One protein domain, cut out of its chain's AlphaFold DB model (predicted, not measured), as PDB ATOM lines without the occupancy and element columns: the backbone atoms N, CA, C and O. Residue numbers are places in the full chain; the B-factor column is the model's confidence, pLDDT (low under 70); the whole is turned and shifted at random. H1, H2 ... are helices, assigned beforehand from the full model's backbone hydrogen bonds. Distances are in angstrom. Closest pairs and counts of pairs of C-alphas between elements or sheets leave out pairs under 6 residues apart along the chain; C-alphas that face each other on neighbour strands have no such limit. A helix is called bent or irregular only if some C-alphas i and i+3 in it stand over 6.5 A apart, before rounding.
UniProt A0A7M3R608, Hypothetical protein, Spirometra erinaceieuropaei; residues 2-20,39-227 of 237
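This is residues 2 to 20 and 39 to 227 of the 237 residues of the protein "Hypothetical protein" of Spirometra erinaceieuropaei (UniProt A0A7M3R608). The domain is a slab of helices wound in stacked turns: H5, H8 and H11 lie side by side in a row, the shorter H4, H7 and H10 pack along one side of it, and H6 and H9 run across one edge. H1, H2 and H3 form one end, where H2 and H5 meet near their ends as a V, with residues 41 to 46 of H2 on residues 104 to 108 of H5, and H12 closes the other end, with H13 folding back onto H11. The stack is looser at the end with H1, which touches H3 alone. The printed part has 208 residues with thirteen named helices, H1 to H13 in order along the chain, and no named strand; the class is all helix. It is compact, with a radius of gyration of the C-alphas of 18.7 A, and spans 59 by 40 by 24 A.

H1 is residues 2 to 13, 15.7 A long, and begins at C-alpha 2 at (-14.671, 37.139, 11.469). H2 is residues 41 to 53, 18.0 A long, and H3 is residues 60 to 70, 16.3 A long. H4 is residues 83 to 87, and H5 is residues 94 to 108, 21.3 A long. H6 is residues 112 to 120 and H7 residues 123 to 131. H8 is residues 138 to 152, 20.8 A long, and H9 is residues 155 to 165. H10 is residues 167 to 176. H11, residues 181 to 199, is the longest helix at 27.9 A and begins at C-alpha 181 at (-12.182, 34.997, 59.138); it is only just irregular, with C-alphas 182 and 185 6.8 A apart. H12 is residues 206 to 221, 23.3 A long, and H13 is residues 224 to 227, ending at C-alpha 227 at (-7.050, 41.041, 60.773).

H1 touches H3 with its residues 4 to 8 alone, the closest C-alphas being those of Ile 4 and Leu 69 at 6.5 A. Residues 41 to 46 of H2 touch residues 104 to 108 of H5, opposite ways at a steep tilt of 47 degrees, closest at the C-alphas of Val 42 and Thr 108, 5.1 A apart. H4 touches H5, with the C-alphas of Ile 87 and Arg 98 5.1 A apart. H5 and H8 touch at a shallow tilt of 18 degrees, the same way, closest at the C-alphas of Ala 106 and Leu 147, 3.9 A apart. H6 and H9 only just touch, with 3 pairs of C-alphas within 8 A, and only at their ends; Thr 112 and Ala 157 have the closest C-alphas, 6.7 A apart. H7 and H8 are a hairpin at a steep tilt of 39 degrees, with the C-alphas of Tyr 131 and Gln 141 closest at 5.6 A. H8 and H11 touch at a shallow tilt of 17 degrees, the same way, closest at the C-alphas of Val 149 and Ile 190, 5.4 A apart. H11 is the hub, touching H8, H9, H10, H12 and H13. H10, H11 and H12 form an up and down bundle, each running against the one before it; the closest C-alphas of H11 and H12 are those of Phe 198 and Leu 208, 6.0 A apart. H13 touches residues 181 to 188 of H11, with the C-alphas of Pro 185 and Leu 227 closest at 4.5 A. H1 and H12 are apart. Each O i to N i+4 pair is within hydrogen-bond range in H1, H2, H4 to H9 and H12, against 6 of 7 in H3, 5 of 6 in H10 and 13 of 15 in H11; H13 is too short for such a pair.

The two C-alphas farthest apart are those of Asn 2 and Gln 220, 59.3 A. Residues 21 to 38 are not printed, and C-alphas 20 and 39 are 10.0 A apart across this cut, which lies in the link from H1 to H2. Of the links that are printed whole, that from H3 to H4, 12 residues, is long. The mean pLDDT of the printed part is 91.0, and residues 14 to 20 and 225 to 227 are under 70.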
ATOM      1  N   ASN A   2     -14.528  35.807  12.097       77.12
ATOM      2  CA  ASN A   2     -14.671  37.139  11.469       77.12
ATOM      3  C   ASN A   2     -15.667  38.057  12.192       77.12
ATOM      4  O   ASN A   2     -15.282  39.141  12.604       77.12
ATOM      5  N   PHE A   3     -16.871  37.562  12.503       82.12
ATOM      6  CA  PHE A   3     -17.884  38.345  13.221       82.12
ATOM      7  C   PHE A   3     -17.405  38.908  14.572       82.12
ATOM      8  O   PHE A   3     -17.747  40.025  14.921       82.12
ATOM      9  N   ILE A   4     -16.591  38.174  15.339       82.44
ATOM     10  CA  ILE A   4     -16.098  38.658  16.641       82.44
ATOM     11  C   ILE A   4     -15.094  39.779  16.459       82.44
ATOM     12  O   ILE A   4     -15.156  40.787  17.158       82.44
ATOM     13  N   LEU A   5     -14.146  39.579  15.542       84.12
ATOM     14  CA  LEU A   5     -13.156  40.598  15.232       84.12
ATOM     15  C   LEU A   5     -13.851  41.846  14.689       84.12
ATOM     16  O   LEU A   5     -13.452  42.947  15.053       84.12
ATOM     17  N   ASP A   6     -14.937  41.677  13.932       86.06
ATOM     18  CA  ASP A   6     -15.796  42.769  13.484       86.06
ATOM     19  C   ASP A   6     -16.534  43.433  14.653       86.06
ATOM     20  O   ASP A   6     -16.488  44.652  14.757       86.06
ATOM     21  N   THR A   7     -17.130  42.690  15.594       86.00
ATOM     22  CA  THR A   7     -17.754  43.275  16.796       86.00
ATOM     23  C   THR A   7     -16.739  44.062  17.623       86.00
ATOM     24  O   THR A   7     -17.026  45.183  18.046       86.00
ATOM     25  N   ILE A   8     -15.538  43.521  17.850       84.31
ATOM     26  CA  ILE A   8     -14.468  44.214  18.585       84.31
ATOM     27  C   ILE A   8     -14.034  45.462  17.811       84.31
ATOM     28  O   ILE A   8     -13.975  46.551  18.380       84.31
ATOM     29  N   ARG A   9     -13.793  45.333  16.501       83.94
ATOM     30  CA  ARG A   9     -13.424  46.448  15.625       83.94
ATOM     31  C   ARG A   9     -14.484  47.540  15.644       83.94
ATOM     32  O   ARG A   9     -14.130  48.697  15.831       83.94
ATOM     33  N   ASN A  10     -15.757  47.186  15.514       84.56
ATOM     34  CA  ASN A  10     -16.881  48.113  15.570       84.56
ATOM     35  C   ASN A  10     -16.951  48.791  16.937       84.56
ATOM     36  O   ASN A  10     -17.052  50.008  16.996       84.56
ATOM     37  N   SER A  11     -16.792  48.044  18.033       84.00
ATOM     38  CA  SER A  11     -16.785  48.602  19.396       84.00
ATOM     39  C   SER A  11     -15.723  49.686  19.575       84.00
ATOM     40  O   SER A  11     -15.974  50.707  20.213       84.00
ATOM     41  N   LEU A  12     -14.534  49.471  19.006       80.44
ATOM     42  CA  LEU A  12     -13.418  50.416  19.076       80.44
ATOM     43  C   LEU A  12     -13.538  51.547  18.039       80.44
ATOM     44  O   LEU A  12     -13.100  52.664  18.303       80.44
ATOM     45  N   SER A  13     -14.142  51.274  16.879       73.88
ATOM     46  CA  SER A  13     -14.291  52.219  15.764       73.88
ATOM     47  C   SER A  13     -15.446  53.198  15.960       73.88
ATOM     48  O   SER A  13     -15.303  54.370  15.634       73.88
ATOM     49  N   ASP A  14     -16.575  52.747  16.510       63.41
ATOM     50  CA  ASP A  14     -17.806  53.538  16.678       63.41
ATOM     51  C   ASP A  14     -17.609  54.727  17.639       63.41
ATOM     52  O   ASP A  14     -18.353  55.704  17.628       63.41
ATOM     53  N   LYS A  15     -16.544  54.685  18.453       58.22
ATOM     54  CA  LYS A  15     -16.114  55.794  19.319       58.22
ATOM     55  C   LYS A  15     -14.720  56.333  18.983       58.22
ATOM     56  O   LYS A  15     -14.178  57.108  19.770       58.22
ATOM     57  N   ALA A  16     -14.140  55.966  17.836       51.59
ATOM     58  CA  ALA A  16     -12.774  56.347  17.453       51.59
ATOM     59  C   ALA A  16     -12.580  57.866  17.331       51.59
ATOM     60  O   ALA A  16     -11.568  58.387  17.789       51.59
ATOM     61  N   GLU A  17     -13.571  58.596  16.812       46.50
ATOM     62  CA  GLU A  17     -13.528  60.068  16.751       46.50
ATOM     63  C   GLU A  17     -13.617  60.723  18.140       46.50
ATOM     64  O   GLU A  17     -13.174  61.852  18.346       46.50
ATOM     65  N   ALA A  18     -14.161  60.001  19.119       49.75
ATOM     66  CA  ALA A  18     -14.351  60.477  20.479       49.75
ATOM     67  C   ALA A  18     -13.170  60.108  21.406       49.75
ATOM     68  O   ALA A  18     -12.980  60.754  22.439       49.75
ATOM     69  N   LEU A  19     -12.364  59.105  21.030       50.38
ATOM     70  CA  LEU A  19     -11.244  58.466  21.750       50.38
ATOM     71  C   LEU A  19      -9.989  59.355  21.944       50.38
ATOM     72  O   LEU A  19      -8.887  58.841  22.148       50.38
ATOM     73  N   ASN A  20     -10.124  60.686  21.911       44.44
ATOM     74  CA  ASN A  20      -8.987  61.608  21.975       44.44
ATOM     75  C   ASN A  20      -8.111  61.364  23.223       44.44
ATOM     76  O   ASN A  20      -8.580  61.295  24.354       44.44
ATOM     77  N   LEU A  39     -10.576  54.219  26.087       76.56
ATOM     78  CA  LEU A  39     -10.998  52.880  26.468       76.56
ATOM     79  C   LEU A  39     -10.742  52.704  27.970       76.56
ATOM     80  O   LEU A  39      -9.599  52.787  28.422       76.56
ATOM     81  N   THR A  40     -11.805  52.534  28.757       86.94
ATOM     82  CA  THR A  40     -11.655  52.402  30.212       86.94
ATOM     83  C   THR A  40     -11.027  51.057  30.563       86.94
ATOM     84  O   THR A  40     -11.076  50.106  29.774       86.94
ATOM     85  N   ARG A  41     -10.446  50.956  31.763       90.31
ATOM     86  CA  ARG A  41      -9.722  49.747  32.186       90.31
ATOM     87  C   ARG A  41     -10.600  48.501  32.155       90.31
ATOM     88  O   ARG A  41     -10.133  47.454  31.727       90.31
ATOM     89  N   VAL A  42     -11.875  48.626  32.535       94.19
ATOM     90  CA  VAL A  42     -12.818  47.497  32.502       94.19
ATOM     91  C   VAL A  42     -13.029  46.964  31.089       94.19
ATOM     92  O   VAL A  42     -13.025  45.754  30.903       94.19
ATOM     93  N   HIS A  43     -13.116  47.837  30.082       92.88
ATOM     94  CA  HIS A  43     -13.249  47.406  28.689       92.88
ATOM     95  C   HIS A  43     -11.946  46.825  28.144       92.88
ATOM     96  O   HIS A  43     -11.976  45.800  27.470       92.88
ATOM     97  N   ALA A  44     -10.805  47.451  28.447       92.38
ATOM     98  CA  ALA A  44      -9.501  46.946  28.027       92.38
ATOM     99  C   ALA A  44      -9.255  45.533  28.578       92.38
ATOM    100  O   ALA A  44      -8.980  44.617  27.804       92.38
ATOM    101  N   ASN A  45      -9.448  45.331  29.885       94.19
ATOM    102  CA  ASN A  45      -9.300  44.017  30.505       94.19
ATOM    103  C   ASN A  45     -10.341  43.031  29.966       94.19
ATOM    104  O   ASN A  45      -9.978  41.909  29.626       94.19
ATOM    105  N   PHE A  46     -11.604  43.444  29.810       95.12
ATOM    106  CA  PHE A  46     -12.639  42.599  29.209       95.12
ATOM    107  C   PHE A  46     -12.205  42.076  27.835       95.12
ATOM    108  O   PHE A  46     -12.229  40.869  27.614       95.12
ATOM    109  N   PHE A  47     -11.740  42.946  26.932       93.00
ATOM    110  CA  PHE A  47     -11.295  42.520  25.604       93.00
ATOM    111  C   PHE A  47     -10.059  41.620  25.649       93.00
ATOM    112  O   PHE A  47     -10.001  40.652  24.894       93.00
ATOM    113  N   VAL A  48      -9.106  41.875  26.550       92.94
ATOM    114  CA  VAL A  48      -7.965  40.970  26.761       92.94
ATOM    115  C   VAL A  48      -8.450  39.579  27.177       92.94
ATOM    116  O   VAL A  48      -8.049  38.590  26.570       92.94
ATOM    117  N   HIS A  49      -9.358  39.484  28.152       92.75
ATOM    118  CA  HIS A  49      -9.913  38.203  28.592       92.75
ATOM    119  C   HIS A  49     -10.726  37.502  27.502       92.75
ATOM    120  O   HIS A  49     -10.593  36.293  27.345       92.75
ATOM    121  N   VAL A  50     -11.514  38.244  26.722       91.69
ATOM    122  CA  VAL A  50     -12.240  37.708  25.562       91.69
ATOM    123  C   VAL A  50     -11.269  37.070  24.573       91.69
ATOM    124  O   VAL A  50     -11.472  35.924  24.185       91.69
ATOM    125  N   LEU A  51     -10.204  37.783  24.193       90.12
ATOM    126  CA  LEU A  51      -9.211  37.288  23.237       90.12
ATOM    127  C   LEU A  51      -8.483  36.046  23.759       90.12
ATOM    128  O   LEU A  51      -8.283  35.102  22.999       90.12
ATOM    129  N   LEU A  52      -8.137  36.022  25.049       90.75
ATOM    130  CA  LEU A  52      -7.548  34.848  25.698       90.75
ATOM    131  C   LEU A  52      -8.524  33.667  25.758       90.75
ATOM    132  O   LEU A  52      -8.102  32.521  25.660       90.75
ATOM    133  N   MET A  53      -9.822  33.925  25.910       90.00
ATOM    134  CA  MET A  53     -10.825  32.864  25.981       90.00
ATOM    135  C   MET A  53     -11.109  32.240  24.613       90.00
ATOM    136  O   MET A  53     -11.514  31.087  24.563       90.00
ATOM    137  N   LEU A  54     -10.840  32.933  23.496       83.19
ATOM    138  CA  LEU A  54     -11.018  32.369  22.147       83.19
ATOM    139  C   LEU A  54     -10.242  31.062  21.922       83.19
ATOM    140  O   LEU A  54     -10.599  30.302  21.025       83.19
ATOM    141  N   THR A  55      -9.199  30.799  22.712       86.88
ATOM    142  CA  THR A  55      -8.397  29.572  22.638       86.88
ATOM    143  C   THR A  55      -8.815  28.492  23.643       86.88
ATOM    144  O   THR A  55      -8.202  27.429  23.637       86.88
ATOM    145  N   LYS A  56      -9.834  28.740  24.480       91.88
ATOM    146  CA  LYS A  56     -10.303  27.853  25.562       91.88
ATOM    147  C   LYS A  56     -11.826  27.591  25.481       91.88
ATOM    148  O   LYS A  56     -12.571  28.061  26.345       91.88
ATOM    149  N   PRO A  57     -12.335  26.898  24.443       91.69
ATOM    150  CA  PRO A  57     -13.772  26.634  24.283       91.69
ATOM    151  C   PRO A  57     -14.392  25.781  25.403       91.69
ATOM    152  O   PRO A  57     -15.600  25.828  25.610       91.69
ATOM    153  N   GLU A  58     -13.583  25.009  26.125       91.81
ATOM    154  CA  GLU A  58     -13.990  24.171  27.254       91.81
ATOM    155  C   GLU A  58     -14.298  24.959  28.534       91.81
ATOM    156  O   GLU A  58     -14.964  24.450  29.434       91.81
ATOM    157  N   HIS A  59     -13.810  26.196  28.643       92.56
ATOM    158  CA  HIS A  59     -13.960  26.993  29.852       92.56
ATOM    159  C   HIS A  59     -15.328  27.689  29.893       92.56
ATOM    160  O   HIS A  59     -15.741  28.318  28.918       92.56
ATOM    161  N   ARG A  60     -16.006  27.691  31.053       91.94
ATOM    162  CA  ARG A  60     -17.372  28.240  31.199       91.94
ATOM    163  C   ARG A  60     -17.536  29.659  30.644       91.94
ATOM    164  O   ARG A  60     -18.510  29.969  29.963       91.94
ATOM    165  N   MET A  61     -16.569  30.531  30.920       94.38
ATOM    166  CA  MET A  61     -16.613  31.929  30.470       94.38
ATOM    167  C   MET A  61     -16.552  32.097  28.945       94.38
ATOM    168  O   MET A  61     -16.895  33.176  28.463       94.38
ATOM    169  N   TYR A  62     -16.167  31.068  28.179       93.75
ATOM    170  CA  TYR A  62     -16.205  31.106  26.717       93.75
ATOM    171  C   TYR A  62     -17.607  31.436  26.212       93.75
ATOM    172  O   TYR A  62     -17.781  32.396  25.464       93.75
ATOM    173  N   GLU A  63     -18.618  30.696  26.677       92.69
ATOM    174  CA  GLU A  63     -20.000  30.892  26.239       92.69
ATOM    175  C   GLU A  63     -20.529  32.269  26.657       92.69
ATOM    176  O   GLU A  63     -21.186  32.953  25.874       92.69
ATOM    177  N   VAL A  64     -20.180  32.723  27.865       93.94
ATOM    178  CA  VAL A  64     -20.578  34.043  28.380       93.94
ATOM    179  C   VAL A  64     -20.044  35.162  27.485       93.94
ATOM    180  O   VAL A  64     -20.803  36.038  27.064       93.94
ATOM    181  N   PHE A  65     -18.755  35.128  27.131       93.50
ATOM    182  CA  PHE A  65     -18.179  36.115  26.216       93.50
ATOM    183  C   PHE A  65     -18.751  36.018  24.818       93.50
ATOM    184  O   PHE A  65     -19.023  37.045  24.194       93.50
ATOM    185  N   TRP A  66     -18.947  34.797  24.332       91.50
ATOM    186  CA  TRP A  66     -19.508  34.565  23.016       91.50
ATOM    187  C   TRP A  66     -20.907  35.173  22.906       91.50
ATOM    188  O   TRP A  66     -21.173  35.967  22.005       91.50
ATOM    189  N   ASN A  67     -21.766  34.905  23.887       91.81
ATOM    190  CA  ASN A  67     -23.113  35.458  23.965       91.81
ATOM    191  C   ASN A  67     -23.100  36.988  24.121       91.81
ATOM    192  O   ASN A  67     -23.929  37.673  23.518       91.81
ATOM    193  N   CYS A  68     -22.148  37.555  24.868       92.88
ATOM    194  CA  CYS A  68     -21.966  39.006  24.942       92.88
ATOM    195  C   CYS A  68     -21.627  39.615  23.569       92.88
ATOM    196  O   CYS A  68     -22.237  40.610  23.173       92.88
ATOM    197  N   LEU A  69     -20.671  39.032  22.839       91.38
ATOM    198  CA  LEU A  69     -20.205  39.538  21.544       91.38
ATOM    199  C   LEU A  69     -21.220  39.329  20.415       91.38
ATOM    200  O   LEU A  69     -21.284  40.143  19.498       91.38
ATOM    201  N   LEU A  70     -22.011  38.254  20.469       90.44
ATOM    202  CA  LEU A  70     -23.068  37.982  19.493       90.44
ATOM    203  C   LEU A  70     -24.343  38.793  19.737       90.44
ATOM    204  O   LEU A  70     -25.125  38.987  18.810       90.44
ATOM    205  N   ALA A  71     -24.569  39.279  20.960       90.81
ATOM    206  CA  ALA A  71     -25.811  39.968  21.301       90.81
ATOM    207  C   ALA A  71     -26.011  41.287  20.537       90.81
ATOM    208  O   ALA A  71     -27.153  41.707  20.342       90.81
ATOM    209  N   LYS A  72     -24.926  41.979  20.160       87.69
ATOM    210  CA  LYS A  72     -24.957  43.290  19.497       87.69
ATOM    211  C   LYS A  72     -23.774  43.446  18.535       87.69
ATOM    212  O   LYS A  72     -22.712  42.894  18.804       87.69
ATOM    213  N   PRO A  73     -23.905  44.264  17.472       84.81
ATOM    214  CA  PRO A  73     -22.817  44.516  16.517       84.81
ATOM    215  C   PRO A  73     -21.627  45.291  17.114       84.81
ATOM    216  O   PRO A  73     -20.579  45.377  16.477       84.81
ATOM    217  N   ALA A  74     -21.787  45.859  18.313       86.88
ATOM    218  CA  ALA A  74     -20.747  46.512  19.097       86.88
ATOM    219  C   ALA A  74     -21.054  46.392  20.603       86.88
ATOM    220  O   ALA A  74     -22.216  46.407  21.023       86.88
ATOM    221  N   VAL A  75     -20.002  46.304  21.419       88.88
ATOM    222  CA  VAL A  75     -20.055  46.361  22.883       88.88
ATOM    223  C   VAL A  75     -20.233  47.815  23.316       88.88
ATOM    224  O   VAL A  75     -19.494  48.701  22.885       88.88
ATOM    225  N   ASP A  76     -21.202  48.075  24.198       86.62
ATOM    226  CA  ASP A  76     -21.423  49.421  24.730       86.62
ATOM    227  C   ASP A  76     -20.293  49.825  25.683       86.62
ATOM    228  O   ASP A  76     -20.308  49.481  26.861       86.62
ATOM    229  N   LEU A  77     -19.358  50.641  25.189       87.69
ATOM    230  CA  LEU A  77     -18.253  51.181  25.990       87.69
ATOM    231  C   LEU A  77     -18.686  52.221  27.048       87.69
ATOM    232  O   LEU A  77     -17.858  52.911  27.639       87.69
ATOM    233  N   GLY A  78     -19.991  52.440  27.215       86.00
ATOM    234  CA  GLY A  78     -20.583  53.314  28.220       86.00
ATOM    235  C   GLY A  78     -21.075  52.590  29.474       86.00
ATOM    236  O   GLY A  78     -21.626  53.278  30.340       86.00
ATOM    237  N   ALA A  79     -20.913  51.267  29.564       90.19
ATOM    238  CA  ALA A  79     -21.314  50.434  30.697       90.19
ATOM    239  C   ALA A  79     -20.412  49.192  30.814       90.19
ATOM    240  O   ALA A  79     -19.774  48.795  29.851       90.19
ATOM    241  N   VAL A  80     -20.375  48.552  31.983       95.50
ATOM    242  CA  VAL A  80     -19.651  47.285  32.166       95.50
ATOM    243  C   VAL A  80     -20.260  46.220  31.238       95.50
ATOM    244  O   VAL A  80     -21.473  45.987  31.324       95.50
ATOM    245  N   PRO A  81     -19.460  45.574  30.365       94.75
ATOM    246  CA  PRO A  81     -19.969  44.606  29.397       94.75
ATOM    247  C   PRO A  81     -20.752  43.474  30.062       94.75
ATOM    248  O   PRO A  81     -20.267  42.836  30.988       94.75
ATOM    249  N   ASP A  82     -21.978  43.259  29.586       94.00
ATOM    250  CA  ASP A  82     -22.900  42.182  29.979       94.00
ATOM    251  C   ASP A  82     -23.173  41.999  31.486       94.00
ATOM    252  O   ASP A  82     -23.748  40.993  31.894       94.00
ATOM    253  N   PHE A  83     -22.841  42.995  32.320       96.44
ATOM    254  CA  PHE A  83     -22.849  42.864  33.781       96.44
ATOM    255  C   PHE A  83     -24.152  42.281  34.341       96.44
ATOM    256  O   PHE A  83     -24.117  41.322  35.106       96.44
ATOM    257  N   MET A  84     -25.315  42.816  33.944       94.12
ATOM    258  CA  MET A  84     -26.602  42.331  34.464       94.12
ATOM    259  C   MET A  84     -26.869  40.877  34.090       94.12
ATOM    260  O   MET A  84     -27.342  40.114  34.927       94.12
ATOM    261  N   ARG A  85     -26.564  40.486  32.849       94.38
ATOM    262  CA  ARG A  85     -26.800  39.118  32.387       94.38
ATOM    263  C   ARG A  85     -25.910  38.141  33.144       94.38
ATOM    264  O   ARG A  85     -26.400  37.118  33.600       94.38
ATOM    265  N   THR A  86     -24.638  38.489  33.329       95.62
ATOM    266  CA  THR A  86     -23.674  37.648  34.044       95.62
ATOM    267  C   THR A  86     -24.005  37.540  35.534       95.62
ATOM    268  O   THR A  86     -23.997  36.451  36.098       95.62
ATOM    269  N   ILE A  87     -24.359  38.653  36.188       95.56
ATOM    270  CA  ILE A  87     -24.701  38.645  37.617       95.56
ATOM    271  C   ILE A  87     -25.986  37.858  37.894       95.56
ATOM    272  O   ILE A  87     -26.047  37.104  38.866       95.56
ATOM    273  N   PHE A  88     -26.995  37.975  37.032       93.88
ATOM    274  CA  PHE A  88     -28.278  37.284  37.180       93.88
ATOM    275  C   PHE A  88     -28.388  36.008  36.345       93.88
ATOM    276  O   PHE A  88     -29.493  35.563  36.037       93.88
ATOM    277  N   SER A  89     -27.252  35.408  35.993       93.81
ATOM    278  CA  SER A  89     -27.230  34.142  35.274       93.81
ATOM    279  C   SER A  89     -27.968  33.053  36.051       93.81
ATOM    280  O   SER A  89     -27.839  32.941  37.275       93.81
ATOM    281  N   VAL A  90     -28.752  32.268  35.311       93.94
ATOM    282  CA  VAL A  90     -29.492  31.093  35.797       93.94
ATOM    283  C   VAL A  90     -28.790  29.783  35.431       93.94
ATOM    284  O   VAL A  90     -29.345  28.711  35.646       93.94
ATOM    285  N   HIS A  91     -27.586  29.864  34.855       95.44
ATOM    286  CA  HIS A  91     -26.783  28.697  34.507       95.44
ATOM    287  C   HIS A  91     -26.330  27.941  35.768       95.44
ATOM    288  O   HIS A  91     -26.186  28.537  36.836       95.44
ATOM    289  N   GLU A  92     -26.055  26.641  35.661       94.25
ATOM    290  CA  GLU A  92     -25.538  25.847  36.788       94.25
ATOM    291  C   GLU A  92     -24.226  26.430  37.347       94.25
ATOM    292  O   GLU A  92     -24.085  26.618  38.555       94.25
ATOM    293  N   ASP A  93     -23.346  26.884  36.456       94.44
ATOM    294  CA  ASP A  93     -22.075  27.544  36.782       94.44
ATOM    295  C   ASP A  93     -22.166  29.061  37.044       94.44
ATOM    296  O   ASP A  93     -21.151  29.763  37.002       94.44
ATOM    297  N   HIS A  94     -23.348  29.611  37.339       94.25
ATOM    298  CA  HIS A  94     -23.524  31.056  37.578       94.25
ATOM    299  C   HIS A  94     -22.576  31.629  38.650       94.25
ATOM    300  O   HIS A  94     -22.280  32.823  38.653       94.25
ATOM    301  N   ARG A  95     -22.077  30.798  39.573       95.12
ATOM    302  CA  ARG A  95     -21.092  31.196  40.591       95.12
ATOM    303  C   ARG A  95     -19.757  31.595  39.963       95.12
ATOM    304  O   ARG A  95     -19.215  32.632  40.331       95.12
ATOM    305  N   ILE A  96     -19.272  30.834  38.980       95.38
ATOM    306  CA  ILE A  96     -18.038  31.141  38.236       95.38
ATOM    307  C   ILE A  96     -18.210  32.469  37.493       95.38
ATOM    308  O   ILE A  96     -17.351  33.346  37.561       95.38
ATOM    309  N   GLU A  97     -19.362  32.646  36.849       95.75
ATOM    310  CA  GLU A  97     -19.697  33.852  36.090       95.75
ATOM    311  C   GLU A  97     -19.731  35.107  36.974       95.75
ATOM    312  O   GLU A  97     -19.099  36.122  36.661       95.75
ATOM    313  N   ARG A  98     -20.421  35.028  38.119       96.25
ATOM    314  CA  ARG A  98     -20.502  36.114  39.108       96.25
ATOM    315  C   ARG A  98     -19.129  36.464  39.665       96.25
ATOM    316  O   ARG A  98     -18.769  37.641  39.691       96.25
ATOM    317  N   GLN A  99     -18.359  35.463  40.088       96.44
ATOM    318  CA  GLN A  99     -17.011  35.675  40.616       96.44
ATOM    319  C   GLN A  99     -16.118  36.359  39.584       96.44
ATOM    320  O   GLN A  99     -15.447  37.335  39.918       96.44
ATOM    321  N   TRP A 100     -16.148  35.897  38.331       96.69
ATOM    322  CA  TRP A 100     -15.363  36.483  37.252       96.69
ATOM    323  C   TRP A 100     -15.745  37.945  36.993       96.69
ATOM    324  O   TRP A 100     -14.872  38.812  36.951       96.69
ATOM    325  N   MET A 101     -17.042  38.246  36.888       97.94
ATOM    326  CA  MET A 101     -17.522  39.602  36.602       97.94
ATOM    327  C   MET A 101     -17.152  40.594  37.712       97.94
ATOM    328  O   MET A 101     -16.721  41.719  37.446       97.94
ATOM    329  N   ILE A 102     -17.289  40.181  38.973       98.25
ATOM    330  CA  ILE A 102     -16.951  41.032  40.118       98.25
ATOM    331  C   ILE A 102     -15.431  41.192  40.233       98.25
ATOM    332  O   ILE A 102     -14.964  42.303  40.488       98.25
ATOM    333  N   LYS A 103     -14.654  40.130  39.973       97.38
ATOM    334  CA  LYS A 103     -13.187  40.186  39.902       97.38
ATOM    335  C   LYS A 103     -12.720  41.178  38.834       97.38
ATOM    336  O   LYS A 103     -11.908  42.043  39.148       97.38
ATOM    337  N   LEU A 104     -13.294  41.128  37.628       97.62
ATOM    338  CA  LEU A 104     -13.014  42.099  36.566       97.62
ATOM    339  C   LEU A 104     -13.248  43.535  37.061       97.62
ATOM    340  O   LEU A 104     -12.404  44.406  36.858       97.62
ATOM    341  N   CYS A 105     -14.371  43.798  37.734       98.19
ATOM    342  CA  CYS A 105     -14.663  45.124  38.284       98.19
ATOM    343  C   CYS A 105     -13.642  45.537  39.363       98.19
ATOM    344  O   CYS A 105     -13.165  46.672  39.357       98.19
ATOM    345  N   ALA A 106     -13.278  44.620  40.264       97.44
ATOM    346  CA  ALA A 106     -12.323  44.870  41.342       97.44
ATOM    347  C   ALA A 106     -10.915  45.202  40.823       97.44
ATOM    348  O   ALA A 106     -10.250  46.081  41.360       97.44
ATOM    349  N   GLU A 107     -10.474  44.527  39.761       95.62
ATOM    350  CA  GLU A 107      -9.144  44.708  39.165       95.62
ATOM    351  C   GLU A 107      -9.044  45.965  38.288       95.62
ATOM    352  O   GLU A 107      -7.946  46.399  37.937       95.62
ATOM    353  N   THR A 108     -10.179  46.567  37.922       92.75
ATOM    354  CA  THR A 108     -10.229  47.654  36.933       92.75
ATOM    355  C   THR A 108     -10.557  49.017  37.531       92.75
ATOM    356  O   THR A 108     -10.208  50.031  36.926       92.75
ATOM    357  N   VAL A 109     -11.162  49.072  38.722       94.06
ATOM    358  CA  VAL A 109     -11.420  50.336  39.421       94.06
ATOM    359  C   VAL A 109     -10.127  50.920  39.998       94.06
ATOM    360  O   VAL A 109      -9.431  50.288  40.788       94.06
ATOM    361  N   ASN A 110      -9.785  52.143  39.591       90.44
ATOM    362  CA  ASN A 110      -8.570  52.813  40.061       90.44
ATOM    363  C   ASN A 110      -8.746  54.308  40.307       90.44
ATOM    364  O   ASN A 110      -7.999  54.889  41.089       90.44
ATOM    365  N   ASP A 111      -9.672  54.962  39.615       88.75
ATOM    366  CA  ASP A 111      -9.965  56.367  39.858       88.75
ATOM    367  C   ASP A 111     -11.460  56.679  39.792       88.75
ATOM    368  O   ASP A 111     -12.308  55.806  39.599       88.75
ATOM    369  N   THR A 112     -11.793  57.957  39.974       88.94
ATOM    370  CA  THR A 112     -13.182  58.418  39.974       88.94
ATOM    371  C   THR A 112     -13.898  58.145  38.647       88.94
ATOM    372  O   THR A 112     -15.096  57.881  38.668       88.94
ATOM    373  N   SER A 113     -13.203  58.171  37.504       85.88
ATOM    374  CA  SER A 113     -13.818  57.871  36.204       85.88
ATOM    375  C   SER A 113     -14.215  56.396  36.098       85.88
ATOM    376  O   SER A 113     -15.333  56.089  35.679       85.88
ATOM    377  N   ASP A 114     -13.345  55.498  36.570       90.62
ATOM    378  CA  ASP A 114     -13.615  54.064  36.618       90.62
ATOM    379  C   ASP A 114     -14.781  53.775  37.593       90.62
ATOM    380  O   ASP A 114     -15.719  53.059  37.241       90.62
ATOM    381  N   TYR A 115     -14.800  54.421  38.769       94.75
ATOM    382  CA  TYR A 115     -15.925  54.346  39.714       94.75
ATOM    383  C   TYR A 115     -17.261  54.750  39.070       94.75
ATOM    384  O   TYR A 115     -18.245  54.022  39.192       94.75
ATOM    385  N   LEU A 116     -17.312  55.883  38.360       92.00
ATOM    386  CA  LEU A 116     -18.550  56.384  37.752       92.00
ATOM    387  C   LEU A 116     -19.108  55.437  36.684       92.00
ATOM    388  O   LEU A 116     -20.326  55.303  36.561       92.00
ATOM    389  N   LEU A 117     -18.244  54.765  35.921       91.81
ATOM    390  CA  LEU A 117     -18.668  53.769  34.938       91.81
ATOM    391  C   LEU A 117     -19.320  52.550  35.612       91.81
ATOM    392  O   LEU A 117     -20.379  52.083  35.175       91.81
ATOM    393  N   LEU A 118     -18.707  52.054  36.690       96.31
ATOM    394  CA  LEU A 118     -19.238  50.951  37.495       96.31
ATOM    395  C   LEU A 118     -20.551  51.359  38.187       96.31
ATOM    396  O   LEU A 118     -21.522  50.603  38.164       96.31
ATOM    397  N   GLU A 119     -20.629  52.578  38.723       95.38
ATOM    398  CA  GLU A 119     -21.845  53.137  39.329       95.38
ATOM    399  C   GLU A 119     -22.981  53.264  38.305       95.38
ATOM    400  O   GLU A 119     -24.098  52.812  38.556       95.38
ATOM    401  N   LYS A 120     -22.699  53.785  37.103       92.94
ATOM    402  CA  LYS A 120     -23.674  53.859  36.001       92.94
ATOM    403  C   LYS A 120     -24.201  52.476  35.612       92.94
ATOM    404  O   LYS A 120     -25.380  52.320  35.292       92.94
ATOM    405  N   SER A 121     -23.338  51.468  35.695       95.31
ATOM    406  CA  SER A 121     -23.675  50.059  35.458       95.31
ATOM    407  C   SER A 121     -24.320  49.387  36.677       95.31
ATOM    408  O   SER A 121     -24.615  48.199  36.635       95.31
ATOM    409  N   ARG A 122     -24.584  50.147  37.752       96.88
ATOM    410  CA  ARG A 122     -25.193  49.722  39.023       96.88
ATOM    411  C   ARG A 122     -24.419  48.632  39.763       96.88
ATOM    412  O   ARG A 122     -25.000  47.951  40.607       96.88
ATOM    413  N   VAL A 123     -23.121  48.489  39.496       98.31
ATOM    414  CA  VAL A 123     -22.280  47.425  40.067       98.31
ATOM    415  C   VAL A 123     -22.371  47.418  41.591       98.31
ATOM    416  O   VAL A 123     -22.721  46.399  42.180       98.31
ATOM    417  N   PHE A 124     -22.172  48.574  42.230       98.19
ATOM    418  CA  PHE A 124     -22.189  48.692  43.690       98.19
ATOM    419  C   PHE A 124     -23.541  48.323  44.302       98.19
ATOM    420  O   PHE A 124     -23.584  47.534  45.243       98.19
ATOM    421  N   LYS A 125     -24.651  48.802  43.724       97.12
ATOM    422  CA  LYS A 125     -26.003  48.468  44.198       97.12
ATOM    423  C   LYS A 125     -26.218  46.953  44.254       97.12
ATOM    424  O   LYS A 125     -26.713  46.433  45.255       97.12
ATOM    425  N   TYR A 126     -25.854  46.249  43.185       97.56
ATOM    426  CA  TYR A 126     -26.056  44.806  43.104       97.56
ATOM    427  C   TYR A 126     -25.058  44.030  43.957       97.56
ATOM    428  O   TYR A 126     -25.478  43.131  44.676       97.56
ATOM    429  N   CYS A 127     -23.777  44.406  43.972       98.12
ATOM    430  CA  CYS A 127     -22.780  43.765  44.830       98.12
ATOM    431  C   CYS A 127     -23.126  43.890  46.322       98.12
ATOM    432  O   CYS A 127     -23.068  42.895  47.040       98.12
ATOM    433  N   LEU A 128     -23.554  45.067  46.790       97.94
ATOM    434  CA  LEU A 128     -23.950  45.263  48.191       97.94
ATOM    435  C   LEU A 128     -25.193  44.446  48.564       97.94
ATOM    436  O   LEU A 128     -25.261  43.910  49.669       97.94
ATOM    437  N   THR A 129     -26.150  44.328  47.639       95.69
ATOM    438  CA  THR A 129     -27.361  43.518  47.836       95.69
ATOM    439  C   THR A 129     -27.022  42.028  47.875       95.69
ATOM    440  O   THR A 129     -27.433  41.336  48.800       95.69
ATOM    441  N   MET A 130     -26.225  41.550  46.913       95.38
ATOM    442  CA  MET A 130     -25.792  40.153  46.824       95.38
ATOM    443  C   MET A 130     -24.983  39.717  48.040       95.38
ATOM    444  O   MET A 130     -25.182  38.621  48.537       95.38
ATOM    445  N   TYR A 131     -24.083  40.555  48.553       96.75
ATOM    446  CA  TYR A 131     -23.286  40.176  49.720       96.75
ATOM    447  C   TYR A 131     -24.162  39.820  50.933       96.75
ATOM    448  O   TYR A 131     -23.818  38.930  51.706       96.75
ATOM    449  N   SER A 132     -25.296  40.513  51.092       91.19
ATOM    450  CA  SER A 132     -26.254  40.272  52.172       91.19
ATOM    451  C   SER A 132     -27.232  39.122  51.897       91.19
ATOM    452  O   SER A 132     -28.049  38.824  52.769       91.19
ATOM    453  N   ASP A 133     -27.172  38.489  50.723       92.56
ATOM    454  CA  ASP A 133     -27.972  37.314  50.378       92.56
ATOM    455  C   ASP A 133     -27.294  36.035  50.915       92.56
ATOM    456  O   ASP A 133     -26.157  35.740  50.533       92.56
ATOM    457  N   PRO A 134     -27.966  35.246  51.778       89.75
ATOM    458  CA  PRO A 134     -27.431  33.986  52.294       89.75
ATOM    459  C   PRO A 134     -27.095  32.943  51.217       89.75
ATOM    460  O   PRO A 134     -26.334  32.019  51.496       89.75
ATOM    461  N   ALA A 135     -27.668  33.054  50.014       90.31
ATOM    462  CA  ALA A 135     -27.406  32.138  48.906       90.31
ATOM    463  C   ALA A 135     -26.082  32.427  48.176       90.31
ATOM    464  O   ALA A 135     -25.640  31.615  47.360       90.31
ATOM    465  N   VAL A 136     -25.449  33.575  48.434       93.75
ATOM    466  CA  VAL A 136     -24.188  33.947  47.787       93.75
ATOM    467  C   VAL A 136     -23.021  33.265  48.482       93.75
ATOM    468  O   VAL A 136     -22.872  33.293  49.700       93.75
ATOM    469  N   ASP A 137     -22.159  32.650  47.682       93.25
ATOM    470  CA  ASP A 137     -21.043  31.882  48.195       93.25
ATOM    471  C   ASP A 137     -19.865  32.745  48.654       93.25
ATOM    472  O   ASP A 137     -19.624  33.844  48.146       93.25
ATOM    473  N   ALA A 138     -19.080  32.201  49.587       93.62
ATOM    474  CA  ALA A 138     -17.978  32.910  50.233       93.62
ATOM    475  C   ALA A 138     -16.952  33.471  49.233       93.62
ATOM    476  O   ALA A 138     -16.475  34.588  49.407       93.62
ATOM    477  N   ALA A 139     -16.642  32.748  48.152       94.19
ATOM    478  CA  ALA A 139     -15.711  33.234  47.135       94.19
ATOM    479  C   ALA A 139     -16.253  34.481  46.409       94.19
ATOM    480  O   ALA A 139     -15.522  35.458  46.237       94.19
ATOM    481  N   THR A 140     -17.545  34.505  46.066       96.06
ATOM    482  CA  THR A 140     -18.215  35.695  45.512       96.06
ATOM    483  C   THR A 140     -18.229  36.847  46.518       96.06
ATOM    484  O   THR A 140     -17.921  37.981  46.151       96.06
ATOM    485  N   GLN A 141     -18.514  36.572  47.796       96.94
ATOM    486  CA  GLN A 141     -18.443  37.577  48.865       96.94
ATOM    487  C   GLN A 141     -17.043  38.199  48.977       96.94
ATOM    488  O   GLN A 141     -16.926  39.420  49.063       96.94
ATOM    489  N   ILE A 142     -15.980  37.393  48.897       96.88
ATOM    490  CA  ILE A 142     -14.600  37.895  48.887       96.88
ATOM    491  C   ILE A 142     -14.335  38.773  47.657       96.88
ATOM    492  O   ILE A 142     -13.745  39.841  47.804       96.88
ATOM    493  N   GLN A 143     -14.807  38.404  46.459       97.94
ATOM    494  CA  GLN A 143     -14.659  39.279  45.283       97.94
ATOM    495  C   GLN A 143     -15.380  40.620  45.461       97.94
ATOM    496  O   GLN A 143     -14.845  41.661  45.077       97.94
ATOM    497  N   ILE A 144     -16.556  40.626  46.095       98.56
ATOM    498  CA  ILE A 144     -17.269  41.868  46.426       98.56
ATOM    499  C   ILE A 144     -16.436  42.721  47.389       98.56
ATOM    500  O   ILE A 144     -16.286  43.921  47.169       98.56
ATOM    501  N   LEU A 145     -15.844  42.123  48.424       98.50
ATOM    502  CA  LEU A 145     -14.982  42.850  49.356       98.50
ATOM    503  C   LEU A 145     -13.713  43.388  48.682       98.50
ATOM    504  O   LEU A 145     -13.325  44.522  48.957       98.50
ATOM    505  N   ARG A 146     -13.114  42.646  47.740       98.38
ATOM    506  CA  ARG A 146     -11.991  43.125  46.911       98.38
ATOM    507  C   ARG A 146     -12.386  44.338  46.070       98.38
ATOM    508  O   ARG A 146     -11.639  45.315  46.027       98.38
ATOM    509  N   LEU A 147     -13.568  44.310  45.450       98.69
ATOM    510  CA  LEU A 147     -14.114  45.458  44.719       98.69
ATOM    511  C   LEU A 147     -14.270  46.677  45.636       98.69
ATOM    512  O   LEU A 147     -13.890  47.788  45.256       98.69
ATOM    513  N   LEU A 148     -14.810  46.480  46.839       98.69
ATOM    514  CA  LEU A 148     -14.999  47.558  47.806       98.69
ATOM    515  C   LEU A 148     -13.656  48.123  48.280       98.69
ATOM    516  O   LEU A 148     -13.490  49.334  48.214       98.69
ATOM    517  N   VAL A 149     -12.677  47.276  48.621       98.56
ATOM    518  CA  VAL A 149     -11.299  47.689  48.955       98.56
ATOM    519  C   VAL A 149     -10.656  48.503  47.835       98.56
ATOM    520  O   VAL A 149      -9.997  49.506  48.102       98.56
ATOM    521  N   ALA A 150     -10.809  48.088  46.577       98.00
ATOM    522  CA  ALA A 150     -10.258  48.828  45.445       98.00
ATOM    523  C   ALA A 150     -10.958  50.186  45.263       98.00
ATOM    524  O   ALA A 150     -10.313  51.187  44.952       98.00
ATOM    525  N   THR A 151     -12.264  50.237  45.523       98.38
ATOM    526  CA  THR A 151     -13.081  51.445  45.373       98.38
ATOM    527  C   THR A 151     -12.835  52.461  46.485       98.38
ATOM    528  O   THR A 151     -12.709  53.652  46.202       98.38
ATOM    529  N   THR A 152     -12.724  52.027  47.744       98.38
ATOM    530  CA  THR A 152     -12.545  52.931  48.892       98.38
ATOM    531  C   THR A 152     -11.152  53.562  48.966       98.38
ATOM    532  O   THR A 152     -10.949  54.506  49.723       98.38
ATOM    533  N   LYS A 153     -10.214  53.159  48.094       96.81
ATOM    534  CA  LYS A 153      -8.961  53.900  47.849       96.81
ATOM    535  C   LYS A 153      -9.200  55.283  47.249       96.81
ATOM    536  O   LYS A 153      -8.300  56.115  47.268       96.81
ATOM    537  N   ILE A 154     -10.374  55.518  46.665       96.00
ATOM    538  CA  ILE A 154     -10.731  56.765  45.994       96.00
ATOM    539  C   ILE A 154     -11.585  57.589  46.973       96.00
ATOM    540  O   ILE A 154     -12.768  57.277  47.130       96.00
ATOM    541  N   PRO A 155     -11.073  58.682  47.581       94.81
ATOM    542  CA  PRO A 155     -11.813  59.422  48.610       94.81
ATOM    543  C   PRO A 155     -13.192  59.899  48.137       94.81
ATOM    544  O   PRO A 155     -14.198  59.762  48.829       94.81
ATOM    545  N   ARG A 156     -13.284  60.362  46.884       93.25
ATOM    546  CA  ARG A 156     -14.565  60.767  46.278       93.25
ATOM    547  C   ARG A 156     -15.573  59.618  46.187       93.25
ATOM    548  O   ARG A 156     -16.767  59.862  46.348       93.25
ATOM    549  N   ALA A 157     -15.113  58.389  45.946       96.44
ATOM    550  CA  ALA A 157     -15.983  57.220  45.927       96.44
ATOM    551  C   ALA A 157     -16.495  56.891  47.338       96.44
ATOM    552  O   ALA A 157     -17.664  56.557  47.472       96.44
ATOM    553  N   CYS A 158     -15.699  57.087  48.397       97.44
ATOM    554  CA  CYS A 158     -16.152  56.934  49.790       97.44
ATOM    555  C   CYS A 158     -17.338  57.855  50.127       97.44
ATOM    556  O   CYS A 158     -18.338  57.417  50.711       97.44
ATOM    557  N   HIS A 159     -17.271  59.122  49.707       95.06
ATOM    558  CA  HIS A 159     -18.383  60.064  49.869       95.06
ATOM    559  C   HIS A 159     -19.606  59.658  49.034       95.06
ATOM    560  O   HIS A 159     -20.734  59.702  49.529       95.06
ATOM    561  N   ALA A 160     -19.399  59.227  47.787       96.06
ATOM    562  CA  ALA A 160     -20.482  58.785  46.911       96.06
ATOM    563  C   ALA A 160     -21.168  57.508  47.434       96.06
ATOM    564  O   ALA A 160     -22.393  57.460  47.511       96.06
ATOM    565  N   LEU A 161     -20.400  56.514  47.888       97.94
ATOM    566  CA  LEU A 161     -20.902  55.293  48.523       97.94
ATOM    567  C   LEU A 161     -21.712  55.603  49.786       97.94
ATOM    568  O   LEU A 161     -22.795  55.053  49.985       97.94
ATOM    569  N   THR A 162     -21.238  56.533  50.615       96.44
ATOM    570  CA  THR A 162     -21.994  57.004  51.783       96.44
ATOM    571  C   THR A 162     -23.324  57.630  51.373       96.44
ATOM    572  O   THR A 162     -24.362  57.279  51.930       96.44
ATOM    573  N   ARG A 163     -23.311  58.521  50.376       94.69
ATOM    574  CA  ARG A 163     -24.493  59.278  49.950       94.69
ATOM    575  C   ARG A 163     -25.539  58.429  49.227       94.69
ATOM    576  O   ARG A 163     -26.726  58.617  49.464       94.69
ATOM    577  N   PHE A 164     -25.114  57.553  48.320       96.12
ATOM    578  CA  PHE A 164     -26.020  56.849  47.404       96.12
ATOM    579  C   PHE A 164     -26.327  55.412  47.824       96.12
ATOM    580  O   PHE A 164     -27.356  54.878  47.420       96.12
ATOM    581  N   HIS A 165     -25.475  54.805  48.656       97.31
ATOM    582  CA  HIS A 165     -25.604  53.398  49.054       97.31
ATOM    583  C   HIS A 165     -25.689  53.190  50.569       97.31
ATOM    584  O   HIS A 165     -25.705  52.048  51.019       97.31
ATOM    585  N   ALA A 166     -25.727  54.269  51.363       96.12
ATOM    586  CA  ALA A 166     -25.706  54.207  52.828       96.12
ATOM    587  C   ALA A 166     -24.574  53.302  53.360       96.12
ATOM    588  O   ALA A 166     -24.738  52.557  54.329       96.12
ATOM    589  N   PHE A 167     -23.415  53.348  52.695       97.44
ATOM    590  CA  PHE A 167     -22.354  52.357  52.857       97.44
ATOM    591  C   PHE A 167     -21.836  52.173  54.298       97.44
ATOM    592  O   PHE A 167     -21.646  51.023  54.691       97.44
ATOM    593  N   PRO A 168     -21.699  53.219  55.143       96.25
ATOM    594  CA  PRO A 168     -21.357  53.030  56.556       96.25
ATOM    595  C   PRO A 168     -22.342  52.133  57.326       96.25
ATOM    596  O   PRO A 168     -21.915  51.325  58.146       96.25
ATOM    597  N   LEU A 169     -23.647  52.213  57.038       95.25
ATOM    598  CA  LEU A 169     -24.653  51.348  57.668       95.25
ATOM    599  C   LEU A 169     -24.544  49.907  57.163       95.25
ATOM    600  O   LEU A 169     -24.673  48.959  57.938       95.25
ATOM    601  N   TRP A 170     -24.274  49.739  55.866       97.19
ATOM    602  CA  TRP A 170     -24.012  48.422  55.296       97.19
ATOM    603  C   TRP A 170     -22.775  47.777  55.934       97.19
ATOM    604  O   TRP A 170     -22.828  46.601  56.297       97.19
ATOM    605  N   LEU A 171     -21.694  48.540  56.144       97.19
ATOM    606  CA  LEU A 171     -20.508  48.061  56.854       97.19
ATOM    607  C   LEU A 171     -20.840  47.688  58.295       97.19
ATOM    608  O   LEU A 171     -20.460  46.612  58.734       97.19
ATOM    609  N   PHE A 172     -21.599  48.518  59.007       95.38
ATOM    610  CA  PHE A 172     -21.996  48.226  60.383       95.38
ATOM    611  C   PHE A 172     -22.718  46.880  60.501       95.38
ATOM    612  O   PHE A 172     -22.376  46.059  61.347       95.38
ATOM    613  N   ARG A 173     -23.667  46.610  59.598       94.69
ATOM    614  CA  ARG A 173     -24.392  45.335  59.561       94.69
ATOM    615  C   ARG A 173     -23.481  44.149  59.235       94.69
ATOM    616  O   ARG A 173     -23.580  43.111  59.882       94.69
ATOM    617  N   ASN A 174     -22.661  44.271  58.192       95.75
ATOM    618  CA  ASN A 174     -21.964  43.124  57.609       95.75
ATOM    619  C   ASN A 174     -20.585  42.870  58.234       95.75
ATOM    620  O   ASN A 174     -20.209  41.713  58.382       95.75
ATOM    621  N   ALA A 175     -19.852  43.914  58.626       94.69
ATOM    622  CA  ALA A 175     -18.540  43.784  59.255       94.69
ATOM    623  C   ALA A 175     -18.669  43.254  60.686       94.69
ATOM    624  O   ALA A 175     -18.052  42.247  61.013       94.69
ATOM    625  N   LEU A 176     -19.531  43.866  61.510       92.88
ATOM    626  CA  LEU A 176     -19.713  43.458  62.913       92.88
ATOM    627  C   LEU A 176     -20.430  42.106  63.052       92.88
ATOM    628  O   LEU A 176     -20.254  41.405  64.043       92.88
ATOM    629  N   GLY A 177     -21.246  41.735  62.061       88.44
ATOM    630  CA  GLY A 177     -21.902  40.428  62.009       88.44
ATOM    631  C   GLY A 177     -21.022  39.307  61.444       88.44
ATOM    632  O   GLY A 177     -21.406  38.138  61.525       88.44
ATOM    633  N   SER A 178     -19.867  39.629  60.850       88.19
ATOM    634  CA  SER A 178     -19.032  38.639  60.170       88.19
ATOM    635  C   SER A 178     -18.279  37.763  61.164       88.19
ATOM    636  O   SER A 178     -17.485  38.234  61.971       88.19
ATOM    637  N   LYS A 179     -18.461  36.446  61.040       85.94
ATOM    638  CA  LYS A 179     -17.612  35.431  61.691       85.94
ATOM    639  C   LYS A 179     -16.644  34.767  60.709       85.94
ATOM    640  O   LYS A 179     -15.853  33.915  61.097       85.94
ATOM    641  N   HIS A 180     -16.737  35.124  59.429       87.69
ATOM    642  CA  HIS A 180     -15.924  34.540  58.375       87.69
ATOM    643  C   HIS A 180     -14.538  35.191  58.383       87.69
ATOM    644  O   HIS A 180     -14.368  36.306  57.887       87.69
ATOM    645  N   THR A 181     -13.553  34.493  58.953       87.44
ATOM    646  CA  THR A 181     -12.182  34.997  59.138       87.44
ATOM    647  C   THR A 181     -11.557  35.564  57.858       87.44
ATOM    648  O   THR A 181     -11.021  36.667  57.931       87.44
ATOM    649  N   PRO A 182     -11.670  34.926  56.671       91.38
ATOM    650  CA  PRO A 182     -11.093  35.480  55.443       91.38
ATOM    651  C   PRO A 182     -11.673  36.838  55.016       91.38
ATOM    652  O   PRO A 182     -11.023  37.553  54.262       91.38
ATOM    653  N   SER A 183     -12.870  37.212  55.480       93.31
ATOM    654  CA  SER A 183     -13.487  38.510  55.161       93.31
ATOM    655  C   SER A 183     -13.004  39.649  56.065       93.31
ATOM    656  O   SER A 183     -13.078  40.812  55.669       93.31
ATOM    657  N   LEU A 184     -12.532  39.345  57.281       94.38
ATOM    658  CA  LEU A 184     -12.212  40.352  58.303       94.38
ATOM    659  C   LEU A 184     -11.100  41.331  57.884       94.38
ATOM    660  O   LEU A 184     -11.292  42.535  58.084       94.38
ATOM    661  N   PRO A 185      -9.994  40.891  57.247       94.56
ATOM    662  CA  PRO A 185      -8.958  41.808  56.772       94.56
ATOM    663  C   PRO A 185      -9.490  42.841  55.773       94.56
ATOM    664  O   PRO A 185      -9.179  44.028  55.874       94.56
ATOM    665  N   TYR A 186     -10.369  42.420  54.856       97.06
ATOM    666  CA  TYR A 186     -10.978  43.328  53.886       97.06
ATOM    667  C   TYR A 186     -11.873  44.364  54.567       97.06
ATOM    668  O   TYR A 186     -11.802  45.544  54.230       97.06
ATOM    669  N   PHE A 187     -12.688  43.956  55.548       97.62
ATOM    670  CA  PHE A 187     -13.504  44.898  56.318       97.62
ATOM    671  C   PHE A 187     -12.647  45.921  57.063       97.62
ATOM    672  O   PHE A 187     -12.910  47.117  56.947       97.62
ATOM    673  N   SER A 188     -11.596  45.469  57.752       96.19
ATOM    674  CA  SER A 188     -10.632  46.349  58.422       96.19
ATOM    675  C   SER A 188     -10.035  47.370  57.448       96.19
ATOM    676  O   SER A 188     -10.030  48.578  57.703       96.19
ATOM    677  N   HIS A 189      -9.613  46.903  56.271       97.12
ATOM    678  CA  HIS A 189      -9.027  47.752  55.242       97.12
ATOM    679  C   HIS A 189     -10.015  48.795  54.702       97.12
ATOM    680  O   HIS A 189      -9.662  49.969  54.576       97.12
ATOM    681  N   ILE A 190     -11.259  48.391  54.425       98.44
ATOM    682  CA  ILE A 190     -12.326  49.292  53.972       98.44
ATOM    683  C   ILE A 190     -12.621  50.357  55.033       98.44
ATOM    684  O   ILE A 190     -12.690  51.541  54.704       98.44
ATOM    685  N   ILE A 191     -12.770  49.959  56.302       97.88
ATOM    686  CA  ILE A 191     -13.053  50.879  57.414       97.88
ATOM    687  C   ILE A 191     -11.937  51.921  57.536       97.88
ATOM    688  O   ILE A 191     -12.220  53.117  57.595       97.88
ATOM    689  N   LYS A 192     -10.673  51.485  57.490       97.50
ATOM    690  CA  LYS A 192      -9.511  52.378  57.548       97.50
ATOM    691  C   LYS A 192      -9.499  53.384  56.395       97.50
ATOM    692  O   LYS A 192      -9.333  54.575  56.634       97.50
ATOM    693  N   GLN A 193      -9.704  52.927  55.159       97.62
ATOM    694  CA  GLN A 193      -9.742  53.814  53.991       97.62
ATOM    695  C   GLN A 193     -10.900  54.819  54.052       97.62
ATOM    696  O   GLN A 193     -10.723  55.990  53.721       97.62
ATOM    697  N   MET A 194     -12.076  54.375  54.502       97.56
ATOM    698  CA  MET A 194     -13.231  55.245  54.717       97.56
ATOM    699  C   MET A 194     -12.928  56.314  55.773       97.56
ATOM    700  O   MET A 194     -13.216  57.482  55.534       97.56
ATOM    701  N   LEU A 195     -12.326  55.947  56.909       96.81
ATOM    702  CA  LEU A 195     -11.923  56.907  57.942       96.81
ATOM    703  C   LEU A 195     -10.963  57.957  57.387       96.81
ATOM    704  O   LEU A 195     -11.263  59.143  57.474       96.81
ATOM    705  N   THR A 196      -9.878  57.528  56.736       96.56
ATOM    706  CA  THR A 196      -8.897  58.445  56.139       96.56
ATOM    707  C   THR A 196      -9.556  59.416  55.156       96.56
ATOM    708  O   THR A 196      -9.339  60.620  55.249       96.56
ATOM    709  N   ALA A 197     -10.438  58.929  54.275       95.38
ATOM    710  CA  ALA A 197     -11.133  59.779  53.308       95.38
ATOM    711  C   ALA A 197     -12.010  60.864  53.964       95.38
ATOM    712  O   ALA A 197     -12.106  61.971  53.438       95.38
ATOM    713  N   PHE A 198     -12.658  60.560  55.095       95.38
ATOM    714  CA  PHE A 198     -13.515  61.515  55.804       95.38
ATOM    715  C   PHE A 198     -12.752  62.417  56.784       95.38
ATOM    716  O   PHE A 198     -13.233  63.509  57.069       95.38
ATOM    717  N   GLU A 199     -11.590  62.003  57.288       93.38
ATOM    718  CA  GLU A 199     -10.723  62.842  58.131       93.38
ATOM    719  C   GLU A 199      -9.969  63.899  57.320       93.38
ATOM    720  O   GLU A 199      -9.749  65.008  57.797       93.38
ATOM    721  N   GLU A 200      -9.607  63.580  56.076       90.12
ATOM    722  CA  GLU A 200      -8.981  64.530  55.150       90.12
ATOM    723  C   GLU A 200      -9.970  65.576  54.605       90.12
ATOM    724  O   GLU A 200      -9.565  66.617  54.073       90.12
ATOM    725  N   ALA A 201     -11.276  65.323  54.725       85.88
ATOM    726  CA  ALA A 201     -12.302  66.253  54.286       85.88
ATOM    727  C   ALA A 201     -12.386  67.458  55.237       85.88
ATOM    728  O   ALA A 201     -12.511  67.320  56.448       85.88
ATOM    729  N   LYS A 202     -12.378  68.674  54.677       75.38
ATOM    730  CA  LYS A 202     -12.518  69.927  55.448       75.38
ATOM    731  C   LYS A 202     -13.927  70.149  56.017       75.38
ATOM    732  O   LYS A 202     -14.126  71.085  56.783       75.38
ATOM    733  N   GLU A 203     -14.898  69.342  55.598       80.00
ATOM    734  CA  GLU A 203     -16.299  69.451  55.997       80.00
ATOM    735  C   GLU A 203     -16.618  68.430  57.091       80.00
ATOM    736  O   GLU A 203     -16.365  67.234  56.929       80.00
ATOM    737  N   GLU A 204     -17.223  68.887  58.189       81.12
ATOM    738  CA  GLU A 204     -17.738  67.985  59.215       81.12
ATOM    739  C   GLU A 204     -18.866  67.123  58.640       81.12
ATOM    740  O   GLU A 204     -19.905  67.617  58.197       81.12
ATOM    741  N   SER A 205     -18.661  65.807  58.654       87.56
ATOM    742  CA  SER A 205     -19.633  64.832  58.173       87.56
ATOM    743  C   SER A 205     -20.111  63.948  59.324       87.56
ATOM    744  O   SER A 205     -19.277  63.339  60.001       87.56
ATOM    745  N   PRO A 206     -21.433  63.751  59.504       87.06
ATOM    746  CA  PRO A 206     -21.953  62.820  60.506       87.06
ATOM    747  C   PRO A 206     -21.502  61.372  60.251       87.06
ATOM    748  O   PRO A 206     -21.460  60.561  61.177       87.06
ATOM    749  N   ALA A 207     -21.115  61.040  59.012       92.19
ATOM    750  CA  ALA A 207     -20.564  59.731  58.683       92.19
ATOM    751  C   ALA A 207     -19.237  59.459  59.406       92.19
ATOM    752  O   ALA A 207     -18.976  58.308  59.744       92.19
ATOM    753  N   LEU A 208     -18.430  60.489  59.696       94.06
ATOM    754  CA  LEU A 208     -17.152  60.316  60.388       94.06
ATOM    755  C   LEU A 208     -17.353  59.746  61.798       94.06
ATOM    756  O   LEU A 208     -16.663  58.807  62.185       94.06
ATOM    757  N   SER A 209     -18.338  60.249  62.543       93.25
ATOM    758  CA  SER A 209     -18.669  59.738  63.880       93.25
ATOM    759  C   SER A 209     -19.135  58.280  63.838       93.25
ATOM    760  O   SER A 209     -18.713  57.471  64.663       93.25
ATOM    761  N   ILE A 210     -19.958  57.924  62.845       94.19
ATOM    762  CA  ILE A 210     -20.429  56.545  62.640       94.19
ATOM    763  C   ILE A 210     -19.256  55.618  62.302       94.19
ATOM    764  O   ILE A 210     -19.166  54.521  62.846       94.19
ATOM    765  N   LEU A 211     -18.342  56.056  61.434       96.19
ATOM    766  CA  LEU A 211     -17.161  55.284  61.044       96.19
ATOM    767  C   LEU A 211     -16.189  55.088  62.216       96.19
ATOM    768  O   LEU A 211     -15.650  53.997  62.372       96.19
ATOM    769  N   LYS A 212     -16.002  56.103  63.073       95.88
ATOM    770  CA  LYS A 212     -15.180  55.987  64.290       95.88
ATOM    771  C   LYS A 212     -15.772  54.989  65.281       95.88
ATOM    772  O   LYS A 212     -15.046  54.160  65.828       95.88
ATOM    773  N   LEU A 213     -17.092  55.029  65.476       96.38
ATOM    774  CA  LEU A 213     -17.785  54.039  66.296       96.38
ATOM    775  C   LEU A 213     -17.607  52.633  65.708       96.38
ATOM    776  O   LEU A 213     -17.179  51.732  66.426       96.38
ATOM    777  N   LEU A 214     -17.855  52.471  64.406       96.31
ATOM    778  CA  LEU A 214     -17.678  51.211  63.685       96.31
ATOM    779  C   LEU A 214     -16.269  50.628  63.868       96.31
ATOM    780  O   LEU A 214     -16.160  49.458  64.219       96.31
ATOM    781  N   ASP A 215     -15.214  51.423  63.670       96.19
ATOM    782  CA  ASP A 215     -13.822  50.980  63.850       96.19
ATOM    783  C   ASP A 215     -13.558  50.518  65.286       96.19
ATOM    784  O   ASP A 215     -13.060  49.413  65.504       96.19
ATOM    785  N   SER A 216     -13.974  51.315  66.276       95.69
ATOM    786  CA  SER A 216     -13.784  50.967  67.686       95.69
ATOM    787  C   SER A 216     -14.495  49.664  68.071       95.69
ATOM    788  O   SER A 216     -13.907  48.815  68.737       95.69
ATOM    789  N   THR A 217     -15.734  49.460  67.609       95.38
ATOM    790  CA  THR A 217     -16.504  48.240  67.882       95.38
ATOM    791  C   THR A 217     -15.933  47.041  67.130       95.38
ATOM    792  O   THR A 217     -15.820  45.960  67.701       95.38
ATOM    793  N   PHE A 218     -15.523  47.214  65.871       94.88
ATOM    794  CA  PHE A 218     -14.936  46.140  65.069       94.88
ATOM    795  C   PHE A 218     -13.651  45.597  65.712       94.88
ATOM    796  O   PHE A 218     -13.496  44.385  65.849       94.88
ATOM    797  N   ARG A 219     -12.773  46.481  66.204       91.81
ATOM    798  CA  ARG A 219     -11.546  46.095  66.926       91.81
ATOM    799  C   ARG A 219     -11.806  45.444  68.285       91.81
ATOM    800  O   ARG A 219     -11.016  44.621  68.724       91.81
ATOM    801  N   GLN A 220     -12.899  45.797  68.964       91.81
ATOM    802  CA  GLN A 220     -13.287  45.129  70.213       91.81
ATOM    803  C   GLN A 220     -13.762  43.688  69.978       91.81
ATOM    804  O   GLN A 220     -13.580  42.837  70.845       91.81
ATOM    805  N   LEU A 221     -14.377  43.412  68.824       89.81
ATOM    806  CA  LEU A 221     -14.932  42.097  68.493       89.81
ATOM    807  C   LEU A 221     -13.911  41.129  67.882       89.81
ATOM    808  O   LEU A 221     -14.086  39.915  68.000       89.81
ATOM    809  N   HIS A 222     -12.868  41.637  67.224       87.88
ATOM    810  CA  HIS A 222     -11.907  40.825  66.478       87.88
ATOM    811  C   HIS A 222     -10.479  41.065  66.976       87.88
ATOM    812  O   HIS A 222     -10.021  42.202  67.037       87.88
ATOM    813  N   SER A 223      -9.759  39.991  67.317       77.56
ATOM    814  CA  SER A 223      -8.353  40.083  67.721       77.56
ATOM    815  C   SER A 223      -7.459  40.463  66.536       77.56
ATOM    816  O   SER A 223      -7.713  40.047  65.404       77.56
ATOM    817  N   GLU A 224      -6.375  41.198  66.796       71.62
ATOM    818  CA  GLU A 224      -5.428  41.679  65.771       71.62
ATOM    819  C   GLU A 224      -4.864  40.550  64.879       71.62
ATOM    820  O   GLU A 224      -4.653  40.744  63.684       71.62
ATOM    821  N   GLU A 225      -4.714  39.329  65.407       67.50
ATOM    822  CA  GLU A 225      -4.253  38.156  64.643       67.50
ATOM    823  C   GLU A 225      -5.201  37.755  63.500       67.50
ATOM    824  O   GLU A 225      -4.767  37.216  62.482       67.50
ATOM    825  N   THR A 226      -6.501  38.027  63.642       69.56
ATOM    826  CA  THR A 226      -7.520  37.698  62.628       69.56
ATOM    827  C   THR A 226      -7.634  38.744  61.519       69.56
ATOM    828  O   THR A 226      -8.288  38.494  60.506       69.56
ATOM    829  N   LEU A 227      -6.993  39.903  61.695       69.81
ATOM    830  CA  LEU A 227      -7.050  41.041  60.773       69.81
ATOM    831  C   LEU A 227      -5.917  41.035  59.740       69.81
ATOM    832  O   LEU A 227      -5.936  41.840  58.810       69.81
TER     833      LEU A 227